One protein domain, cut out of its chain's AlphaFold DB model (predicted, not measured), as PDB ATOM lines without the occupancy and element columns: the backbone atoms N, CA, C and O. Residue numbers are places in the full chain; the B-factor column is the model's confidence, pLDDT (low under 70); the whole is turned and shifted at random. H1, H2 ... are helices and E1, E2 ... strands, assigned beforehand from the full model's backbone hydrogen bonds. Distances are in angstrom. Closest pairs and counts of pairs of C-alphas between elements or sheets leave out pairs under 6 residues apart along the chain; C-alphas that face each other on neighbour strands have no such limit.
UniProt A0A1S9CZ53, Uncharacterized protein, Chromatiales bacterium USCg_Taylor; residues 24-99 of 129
ATOM      1  N   LEU A  24     141.535 124.383 139.071       96.38
ATOM      2  CA  LEU A  24     142.896 124.742 139.441       96.38
ATOM      3  C   LEU A  24     143.674 123.485 139.808       96.38
ATOM      4  O   LEU A  24     143.244 122.675 140.633       96.38
ATOM      5  N   PHE A  25     144.845 123.354 139.202       96.25
ATOM      6  CA  PHE A  25     145.739 122.230 139.401       96.25
ATOM      7  C   PHE A  25     147.074 122.749 139.919       96.25
ATOM      8  O   PHE A  25     147.778 123.471 139.216       96.25
ATOM      9  N   ALA A  26     147.411 122.402 141.157       97.00
ATOM     10  CA  ALA A  26     148.661 122.789 141.789       97.00
ATOM     11  C   ALA A  26     149.465 121.542 142.162       97.00
ATOM     12  O   ALA A  26     148.929 120.578 142.714       97.00
ATOM     13  N   TYR A  27     150.769 121.569 141.886       96.75
ATOM     14  CA  TYR A  27     151.661 120.510 142.350       96.75
ATOM     15  C   TYR A  27     151.787 120.541 143.877       96.75
ATOM     16  O   TYR A  27     151.528 119.540 144.535       96.75
ATOM     17  N   ASP A  28     152.107 121.704 144.443       97.19
ATOM     18  CA  ASP A  28     152.261 121.896 145.884       97.19
ATOM     19  C   ASP A  28     151.652 123.233 146.336       97.19
ATOM     20  O   ASP A  28     151.240 124.064 145.525       97.19
ATOM     21  N   ALA A  29     151.567 123.421 147.648       95.19
ATOM     22  CA  ALA A  29     151.015 124.586 148.303       95.19
ATOM     23  C   ALA A  29     151.860 124.996 149.515       95.19
ATOM     24  O   ALA A  29     152.249 124.169 150.340       95.19
ATOM     25  N   THR A  30     152.055 126.301 149.703       97.00
ATOM     26  CA  THR A  30     152.829 126.838 150.836       97.00
ATOM     27  C   THR A  30     152.144 126.613 152.190       97.00
ATOM     28  O   THR A  30     152.808 126.548 153.227       97.00
ATOM     29  N   TRP A  31     150.818 126.431 152.214       97.19
ATOM     30  CA  TRP A  31     150.075 126.136 153.442       97.19
ATOM     31  C   TRP A  31     150.475 124.783 154.028       97.19
ATOM     32  O   TRP A  31     150.337 123.751 153.381       97.19
ATOM     33  N   LYS A  32     150.905 124.760 155.293       95.44
ATOM     34  CA  LYS A  32     151.261 123.513 155.997       95.44
ATOM     35  C   LYS A  32     150.043 122.665 156.375       95.44
ATOM     36  O   LYS A  32     150.135 121.444 156.400       95.44
ATOM     37  N   LYS A  33     148.910 123.305 156.678       97.00
ATOM     38  CA  LYS A  33     147.672 122.653 157.122       97.00
ATOM     39  C   LYS A  33     146.563 122.866 156.099       97.00
ATOM     40  O   LYS A  33     146.362 123.988 155.638       97.00
ATOM     41  N   HIS A  34     145.791 121.815 155.839       96.44
ATOM     42  CA  HIS A  34     144.656 121.860 154.917       96.44
ATOM     43  C   HIS A  34     143.623 122.929 155.312       96.44
ATOM     44  O   HIS A  34     143.181 123.697 154.469       96.44
ATOM     45  N   GLY A  35     143.309 123.064 156.607       97.06
ATOM     46  CA  GLY A  35     142.370 124.091 157.083       97.06
ATOM     47  C   GLY A  35     142.804 125.526 156.756       97.06
ATOM     48  O   GLY A  35     141.969 126.353 156.405       97.06
ATOM     49  N   SER A  36     144.110 125.822 156.795       97.25
ATOM     50  CA  SER A  36     144.634 127.142 156.412       97.25
ATOM     51  C   SER A  36     144.448 127.417 154.919       97.25
ATOM     52  O   SER A  36     144.092 128.531 154.547       97.25
ATOM     53  N   PHE A  37     144.640 126.395 154.081       97.19
ATOM     54  CA  PHE A  37     144.360 126.462 152.649       97.19
ATOM     55  C   PHE A  37     142.866 126.693 152.376       97.19
ATOM     56  O   PHE A  37     142.519 127.621 151.651       97.19
ATOM     57  N   VAL A  38     141.980 125.914 153.004       96.44
ATOM     58  CA  VAL A  38     140.523 126.043 152.825       96.44
ATOM     59  C   VAL A  38     140.032 127.429 153.241       96.44
ATOM     60  O   VAL A  38     139.235 128.038 152.528       96.44
ATOM     61  N   ASN A  39     140.532 127.961 154.358       96.38
ATOM     62  CA  ASN A  39     140.184 129.307 154.806       96.38
ATOM     63  C   ASN A  39     140.652 130.371 153.808       96.38
ATOM     64  O   ASN A  39     139.863 131.237 153.439       96.38
ATOM     65  N   ALA A  40     141.891 130.276 153.319       96.06
ATOM     66  CA  ALA A  40     142.411 131.199 152.312       96.06
ATOM     67  C   ALA A  40     141.597 131.146 151.008       96.06
ATOM     68  O   ALA A  40     141.243 132.193 150.467       96.06
ATOM     69  N   LEU A  41     141.240 129.943 150.543       95.50
ATOM     70  CA  LEU A  41     140.397 129.748 149.365       95.50
ATOM     71  C   LEU A  41     139.005 130.360 149.567       95.50
ATOM     72  O   LEU A  41     138.530 131.099 148.709       95.50
ATOM     73  N   LYS A  42     138.369 130.125 150.721       94.44
ATOM     74  CA  LYS A  42     137.061 130.707 151.048       94.44
ATOM     75  C   LYS A  42     137.115 132.235 151.088       94.44
ATOM     76  O   LYS A  42     136.235 132.887 150.532       94.44
ATOM     77  N   THR A  43     138.152 132.811 151.697       95.00
ATOM     78  CA  THR A  43     138.366 134.265 151.721       95.00
ATOM     79  C   THR A  43     138.574 134.828 150.317       95.00
ATOM     80  O   THR A  43     138.037 135.887 150.014       95.00
ATOM     81  N   ALA A  44     139.323 134.141 149.450       94.25
ATOM     82  CA  ALA A  44     139.517 134.570 148.068       94.25
ATOM     83  C   ALA A  44     138.201 134.553 147.274       94.25
ATOM     84  O   ALA A  44     137.873 135.544 146.626       94.25
ATOM     85  N   LEU A  45     137.412 133.481 147.389       92.56
ATOM     86  CA  LEU A  45     136.107 133.369 146.726       92.56
ATOM     87  C   LEU A  45     135.101 134.407 147.238       92.56
ATOM     88  O   LEU A  45     134.320 134.942 146.463       92.56
ATOM     89  N   ALA A  46     135.142 134.749 148.526       92.06
ATOM     90  CA  ALA A  46     134.272 135.782 149.086       92.06
ATOM     91  C   ALA A  46     134.552 137.189 148.519       92.06
ATOM     92  O   ALA A  46     133.658 138.030 148.528       92.06
ATOM     93  N   LYS A  47     135.767 137.455 148.014       93.50
ATOM     94  CA  LYS A  47     136.115 138.742 147.385       93.50
ATOM     95  C   LYS A  47     135.545 138.895 145.977       93.50
ATOM     96  O   LYS A  47     135.408 140.021 145.512       93.50
ATOM     97  N   VAL A  48     135.250 137.786 145.300       90.31
ATOM     98  CA  VAL A  48     134.735 137.782 143.926       90.31
ATOM     99  C   VAL A  48     133.526 136.843 143.864       90.31
ATOM    100  O   VAL A  48     133.664 135.704 143.428       90.31
ATOM    101  N   PRO A  49     132.335 137.292 144.305       83.94
ATOM    102  CA  PRO A  49     131.149 136.435 144.415       83.94
ATOM    103  C   PRO A  49     130.687 135.831 143.084       83.94
ATOM    104  O   PRO A  49     130.058 134.777 143.066       83.94
ATOM    105  N   GLU A  50     131.006 136.496 141.972       83.81
ATOM    106  CA  GLU A  50     130.692 136.030 140.618       83.81
ATOM    107  C   GLU A  50     131.650 134.936 140.127       83.81
ATOM    108  O   GLU A  50     131.335 134.204 139.187       83.81
ATOM    109  N   ALA A  51     132.816 134.795 140.765       85.69
ATOM    110  CA  ALA A  51     133.757 133.739 140.442       85.69
ATOM    111  C   ALA A  51     133.298 132.416 141.059       85.69
ATOM    112  O   ALA A  51     132.960 132.324 142.241       85.69
ATOM    113  N   HIS A  52     133.347 131.363 140.249       89.25
ATOM    114  CA  HIS A  52     133.074 130.009 140.698       89.25
ATOM    115  C   HIS A  52     134.227 129.093 140.312       89.25
ATOM    116  O   HIS A  52     134.589 129.006 139.139       89.25
ATOM    117  N   VAL A  53     134.783 128.391 141.298       92.69
ATOM    118  CA  VAL A  53     135.842 127.403 141.073       92.69
ATOM    119  C   VAL A  53     135.280 126.005 141.307       92.69
ATOM    120  O   VAL A  53     134.963 125.620 142.433       92.69
ATOM    121  N   HIS A  54     135.189 125.225 140.229       95.12
ATOM    122  CA  HIS A  54     134.632 123.869 140.227       95.12
ATOM    123  C   HIS A  54     135.559 122.846 140.872       95.12
ATOM    124  O   HIS A  54     135.122 121.762 141.230       95.12
ATOM    125  N   GLY A  55     136.840 123.158 141.043       96.50
ATOM    126  CA  GLY A  55     137.739 122.288 141.784       96.50
ATOM    127  C   GLY A  55     139.152 122.828 141.871       96.50
ATOM    128  O   GLY A  55     139.657 123.427 140.928       96.50
ATOM    129  N   VAL A  56     139.797 122.575 143.001       97.81
ATOM    130  CA  VAL A  56     141.201 122.874 143.269       97.81
ATOM    131  C   VAL A  56     141.847 121.612 143.810       97.81
ATOM    132  O   VAL A  56     141.375 121.069 144.809       97.81
ATOM    133  N   VAL A  57     142.921 121.150 143.177       98.31
ATOM    134  CA  VAL A  57     143.712 120.008 143.652       98.31
ATOM    135  C   VAL A  57     145.141 120.435 143.968       98.31
ATOM    136  O   VAL A  57     145.743 121.198 143.214       98.31
ATOM    137  N   VAL A  58     145.677 119.934 145.085       98.19
ATOM    138  CA  VAL A  58     147.087 120.079 145.479       98.19
ATOM    139  C   VAL A  58     147.701 118.685 145.569       98.19
ATOM    140  O   VAL A  58     147.448 117.950 146.529       98.19
ATOM    141  N   LEU A  59     148.487 118.308 144.558       96.62
ATOM    142  CA  LEU A  59     148.950 116.931 144.362       96.62
ATOM    143  C   LEU A  59     149.823 116.413 145.501       96.62
ATOM    144  O   LEU A  59     149.508 115.378 146.084       96.62
ATOM    145  N   ALA A  60     150.884 117.144 145.845       97.12
ATOM    146  CA  ALA A  60     151.882 116.746 146.837       97.12
ATOM    147  C   ALA A  60     151.278 116.521 148.230       97.12
ATOM    148  O   ALA A  60     151.872 115.849 149.069       97.12
ATOM    149  N   LYS A  61     150.084 117.070 148.476       97.25
ATOM    150  CA  LYS A  61     149.371 116.971 149.754       97.25
ATOM    151  C   LYS A  61     148.109 116.117 149.681       97.25
ATOM    152  O   LYS A  61     147.434 115.965 150.693       97.25
ATOM    153  N   ALA A  62     147.780 115.590 148.500       97.38
ATOM    154  CA  ALA A  62     146.533 114.887 148.211       97.38
ATOM    155  C   ALA A  62     145.269 115.669 148.628       97.38
ATOM    156  O   ALA A  62     144.256 115.067 148.987       97.38
ATOM    157  N   TRP A  63     145.312 117.005 148.573       98.31
ATOM    158  CA  TRP A  63     144.165 117.847 148.918       98.31
ATOM    159  C   TRP A  63     143.290 118.101 147.703       98.31
ATOM    160  O   TRP A  63     143.788 118.321 146.598       98.31
ATOM    161  N   PHE A  64     141.984 118.119 147.926       98.25
ATOM    162  CA  PHE A  64     141.004 118.495 146.922       98.25
ATOM    163  C   PHE A  64     139.872 119.295 147.563       98.25
ATOM    164  O   PHE A  64     139.278 118.853 148.544       98.25
ATOM    165  N   SER A  65     139.543 120.440 146.976       97.81
ATOM    166  CA  SER A  65     138.437 121.295 147.401       97.81
ATOM    167  C   SER A  65     137.610 121.732 146.206       97.81
ATOM    168  O   SER A  65     138.163 122.025 145.152       97.81
ATOM    169  N   TYR A  66     136.293 121.824 146.361       96.31
ATOM    170  CA  TYR A  66     135.418 122.370 145.327       96.31
ATOM    171  C   TYR A  66     134.301 123.221 145.922       96.31
ATOM    172  O   TYR A  66     133.836 122.968 147.039       96.31
ATOM    173  N   GLN A  67     133.870 124.229 145.164       94.31
ATOM    174  CA  GLN A  67     132.752 125.082 145.538       94.31
ATOM    175  C   GLN A  67     131.424 124.396 145.224       94.31
ATOM    176  O   GLN A  67     131.194 123.895 144.126       94.31
ATOM    177  N   VAL A  68     130.529 124.361 146.207       91.62
ATOM    178  CA  VAL A  68     129.164 123.869 146.026       91.62
ATOM    179  C   VAL A  68     128.369 124.934 145.270       91.62
ATOM    180  O   VAL A  68     128.355 126.102 145.661       91.62
ATOM    181  N   ALA A  69     127.727 124.539 144.172       84.75
ATOM    182  CA  ALA A  69     126.850 125.422 143.411       84.75
ATOM    183  C   ALA A  69     125.606 125.814 144.232       84.75
ATOM    184  O   ALA A  69     125.119 125.015 145.029       84.75
ATOM    185  N   TYR A  70     125.091 127.028 144.009       78.50
ATOM    186  CA  TYR A  70     123.855 127.546 144.623       78.50
ATOM    187  C   TYR A  70     123.834 127.530 146.161       78.50
ATOM    188  O   TYR A  70     122.796 127.311 146.777       78.50
ATOM    189  N   ALA A  71     124.979 127.766 146.801       76.94
ATOM    190  CA  ALA A  71     125.015 127.965 148.242       76.94
ATOM    191  C   ALA A  71     124.393 129.329 148.605       76.94
ATOM    192  O   ALA A  71     124.927 130.373 148.237       76.94
ATOM    193  N   GLU A  72     123.270 129.315 149.325       70.75
ATOM    194  CA  GLU A  72     122.469 130.510 149.651       70.75
ATOM    195  C   GLU A  72     123.225 131.543 150.509       70.75
ATOM    196  O   GLU A  72     122.992 132.742 150.387       70.75
ATOM    197  N   ASN A  73     124.183 131.095 151.331       75.75
ATOM    198  CA  ASN A  73     124.864 131.911 152.347       75.75
ATOM    199  C   ASN A  73     126.372 132.102 152.074       75.75
ATOM    200  O   ASN A  73     127.195 132.080 152.995       75.75
ATOM    201  N   GLY A  74     126.753 132.268 150.803       79.19
ATOM    202  CA  GLY A  74     128.139 132.502 150.371       79.19
ATOM    203  C   GLY A  74     128.883 131.237 149.916       79.19
ATOM    204  O   GLY A  74     128.289 130.164 149.816       79.19
ATOM    205  N   PRO A  75     130.192 131.329 149.597       85.00
ATOM    206  CA  PRO A  75     130.939 130.210 149.029       85.00
ATOM    207  C   PRO A  75     131.098 129.066 150.043       85.00
ATOM    208  O   PRO A  75     131.922 129.118 150.962       85.00
ATOM    209  N   THR A  76     130.311 128.007 149.851       91.69
ATOM    210  CA  THR A  76     130.445 126.740 150.576       91.69
ATOM    211  C   THR A  76     131.426 125.835 149.848       91.69
ATOM    212  O   THR A  76     131.278 125.580 148.654       91.69
ATOM    213  N   LEU A  77     132.418 125.324 150.574       94.88
ATOM    214  CA  LEU A  77     133.436 124.421 150.045       94.88
ATOM    215  C   LEU A  77     133.258 123.016 150.617       94.88
ATOM    216  O   LEU A  77     133.121 122.860 151.831       94.88
ATOM    217  N   LYS A  78     133.333 121.991 149.763       96.19
ATOM    218  CA  LYS A  78     133.612 120.616 150.198       96.19
ATOM    219  C   LYS A  78     135.085 120.326 149.993       96.19
ATOM    220  O   LYS A  78     135.643 120.692 148.964       96.19
ATOM    221  N   ASN A  79     135.698 119.678 150.977       97.31
ATOM    222  CA  ASN A  79     137.142 119.519 151.038       97.31
ATOM    223  C   ASN A  79     137.508 118.090 151.446       97.31
ATOM    224  O   ASN A  79     136.816 117.486 152.264       97.31
ATOM    225  N   TYR A  80     138.605 117.583 150.899       97.50
ATOM    226  CA  TYR A  80     139.089 116.220 151.068       97.50
ATOM    227  C   TYR A  80     140.605 116.242 151.230       97.50
ATOM    228  O   TYR A  80     141.302 116.963 150.516       97.50
ATOM    229  N   THR A  81     141.109 115.431 152.155       97.12
ATOM    230  CA  THR A  81     142.548 115.267 152.420       97.12
ATOM    231  C   THR A  81     143.063 113.888 152.023       97.12
ATOM    232  O   THR A  81     144.200 113.546 152.326       97.12
ATOM    233  N   ASP A  82     142.219 113.082 151.383       95.44
ATOM    234  CA  ASP A  82     142.513 111.733 150.926       95.44
ATOM    235  C   ASP A  82     142.184 111.604 149.433       95.44
ATOM    236  O   ASP A  82     141.155 112.097 148.960       95.44
ATOM    237  N   ASN A  83     143.047 110.907 148.686       94.44
ATOM    238  CA  ASN A  83     142.826 110.594 147.270       94.44
ATOM    239  C   ASN A  83     142.483 111.828 146.407       94.44
ATOM    240  O   ASN A  83     141.659 111.740 145.492       94.44
ATOM    241  N   GLY A  84     143.104 112.980 146.696       95.56
ATOM    242  CA  GLY A  84     142.744 114.272 146.104       95.56
ATOM    243  C   GLY A  84     142.676 114.263 144.576       95.56
ATOM    244  O   GLY A  84     141.681 114.711 144.013       95.56
ATOM    245  N   LEU A  85     143.668 113.673 143.899       97.06
ATOM    246  CA  LEU A  85     143.684 113.578 142.433       97.06
ATOM    247  C   LEU A  85     142.515 112.750 141.883       97.06
ATOM    248  O   LEU A  85     141.840 113.181 140.952       97.06
ATOM    249  N   LEU A  86     142.240 111.582 142.465       97.69
ATOM    250  CA  LEU A  86     141.157 110.719 141.997       97.69
ATOM    251  C   LEU A  86     139.793 111.395 142.187       97.69
ATOM    252  O   LEU A  86     138.947 111.366 141.291       97.69
ATOM    253  N   ARG A  87     139.588 112.046 143.337       97.44
ATOM    254  CA  ARG A  87     138.370 112.816 143.619       97.44
ATOM    255  C   ARG A  87     138.227 114.003 142.670       97.44
ATOM    256  O   ARG A  87     137.130 114.222 142.161       97.44
ATOM    257  N   PHE A  88     139.324 114.705 142.393       97.44
ATOM    258  CA  PHE A  88     139.374 115.794 141.424       97.44
ATOM    259  C   PHE A  88     138.978 115.319 140.024       97.44
ATOM    260  O   PHE A  88     138.043 115.867 139.452       97.44
ATOM    261  N   VAL A  89     139.613 114.268 139.494       97.19
ATOM    262  CA  VAL A  89     139.315 113.736 138.152       97.19
ATOM    263  C   VAL A  89     137.862 113.276 138.059       97.19
ATOM    264  O   VAL A  89     137.157 113.651 137.123       97.19
ATOM    265  N   LYS A  90     137.372 112.537 139.063       96.81
ATOM    266  CA  LYS A  90     135.966 112.118 139.130       96.81
ATOM    267  C   LYS A  90     135.020 113.323 139.100       96.81
ATOM    268  O   LYS A  90     134.028 113.311 138.373       96.81
ATOM    269  N   HIS A  91     135.320 114.358 139.883       95.94
ATOM    270  CA  HIS A  91     134.509 115.568 139.939       95.94
ATOM    271  C   HIS A  91     134.566 116.363 138.628       95.94
ATOM    272  O   HIS A  91     133.535 116.840 138.158       95.94
ATOM    273  N   MET A  92     135.742 116.470 138.012       95.25
ATOM    274  CA  MET A  92     135.951 117.146 136.736       95.25
ATOM    275  C   MET A  92     135.138 116.482 135.623       95.25
ATOM    276  O   MET A  92     134.367 117.164 134.959       95.25
ATOM    277  N   ILE A  93     135.228 115.155 135.478       95.19
ATOM    278  CA  ILE A  93     134.464 114.399 134.474       95.19
ATOM    279  C   ILE A  93     132.959 114.615 134.666       95.19
ATOM    280  O   ILE A  93     132.255 114.926 133.709       95.19
ATOM    281  N   HIS A  94     132.471 114.524 135.905       92.94
ATOM    282  CA  HIS A  94     131.062 114.774 136.214       92.94
ATOM    283  C   HIS A  94     130.625 116.201 135.833       92.94
ATOM    284  O   HIS A  94     129.558 116.398 135.255       92.94
ATOM    285  N   ASN A  95     131.443 117.213 136.131       90.88
ATOM    286  CA  ASN A  95     131.133 118.604 135.788       90.88
ATOM    287  C   ASN A  95     131.166 118.865 134.278       90.88
ATOM    288  O   ASN A  95     130.322 119.613 133.789       90.88
ATOM    289  N   LEU A  96     132.110 118.269 133.549       89.50
ATOM    290  CA  LEU A  96     132.185 118.388 132.091       89.50
ATOM    291  C   LEU A  96     130.975 117.726 131.426       89.50
ATOM    292  O   LEU A  96     130.348 118.338 130.569       89.50
ATOM    293  N   ALA A  97     130.580 116.541 131.895       88.44
ATOM    294  CA  ALA A  97     129.400 115.836 131.398       88.44
ATOM    295  C   ALA A  97     128.078 116.584 131.667       88.44
ATOM    296  O   ALA A  97     127.084 116.337 130.992       88.44
ATOM    297  N   SER A  98     128.054 117.511 132.635       84.94
ATOM    298  CA  SER A  98     126.868 118.331 132.932       84.94
ATOM    299  C   SER A  98     126.601 119.444 131.913       84.94
ATOM    300  O   SER A  98     125.534 120.057 131.954       84.94
ATOM    301  N   VAL A  99     127.564 119.753 131.039       81.56
ATOM    302  CA  VAL A  99     127.426 120.823 130.048       81.56
ATOM    303  C   VAL A  99     126.966 120.209 128.725       81.56
ATOM    304  O   VAL A  99     127.673 119.358 128.183       81.56
TER     305      VAL A  99
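AT A GLANCE: This is residues 24 to 99 of the 129 residues of an uncharacterized protein of Chromatiales bacterium USCg_Taylor (UniProt A0A1S9CZ53). A small sheet of four strands is the middle layer of three, with helix H1 over one face and helix H2 over the other. Both helices run along the strands; H1 covers mainly E3, and H2 covers E2 and E3. The printed part has 76 residues, with two named helices and four named strands in the order E1, H1, E2, E3, E4, H2. The mixed sheet has the order E1, E2, E3, E4, with E1 and E2 parallel and the other neighbours antiparallel, and the class is mixed, helices and strands. The whole is compact, with a radius of gyration of the C-alphas of 12.1 A, and its outline is flat, with spans of 31 by 29 by 15 A.

HOW THE PARTS SIT: Edge strand E1, residues 24 to 26, and inner strand E2, residues 55 to 58, are parallel neighbours at 2 degrees, with N 24 and O 55 2.8 A apart, within hydrogen-bond range. Between them in the chain comes H1, residues 34 to 47, and the three form a strand-helix-strand unit, two parallel neighbour strands joined through a helix, with a right-handed crossover. H1 is on the sheet at a height of 9.7 A, over E3, residues 63 to 67, and stands at 25 degrees to it on the local plane. The closest C-alphas of H1 and E3 are those of His 34 and Trp 63, 7.2 A apart. E2, E3 and edge strand E4, residues 77 to 80, form a meander, each strand the antiparallel neighbour of the one before. In the hairpin of E2 and E3, N 56 and O 65 are 2.8 A apart; in that of E3 and E4, N 80 and O 64 are 2.8 A apart, both within hydrogen-bond range. H2, residues 84 to 97, is on the opposite face from H1, at a height of 9.3 A over E2 and E3, and stands at 20 degrees to E2 on the local plane. The closest C-alphas of H2 and E3 are those of Gly 84 and Phe 64, 4.6 A apart. H1 and H2 are apart. In both helices every O i to N i+4 pair is within hydrogen-bond range.

IN THESE COORDINATES: E1 begins at C-alpha 24, (142.896, 124.742, 139.441), and is 6.5 A long from first to last C-alpha. H1 is 20.4 A long and begins at C-alpha 34, (144.656, 121.860, 154.917). E2 measures 10.3 A, E3 13.9 A and E4 10.0 A. H2 is 19.9 A long and ends at C-alpha 97, (129.400, 115.836, 131.398).

THE WHOLE: The C-alphas of Lys 32 and Val 99 are the two farthest apart, at 35.3 A. The printed part has no cut. The links E2 to E3 and E4 to H2 are tight, the other three are short, and there is no long link. The mean pLDDT of the printed part is 93.2, and no printed residue is under 70.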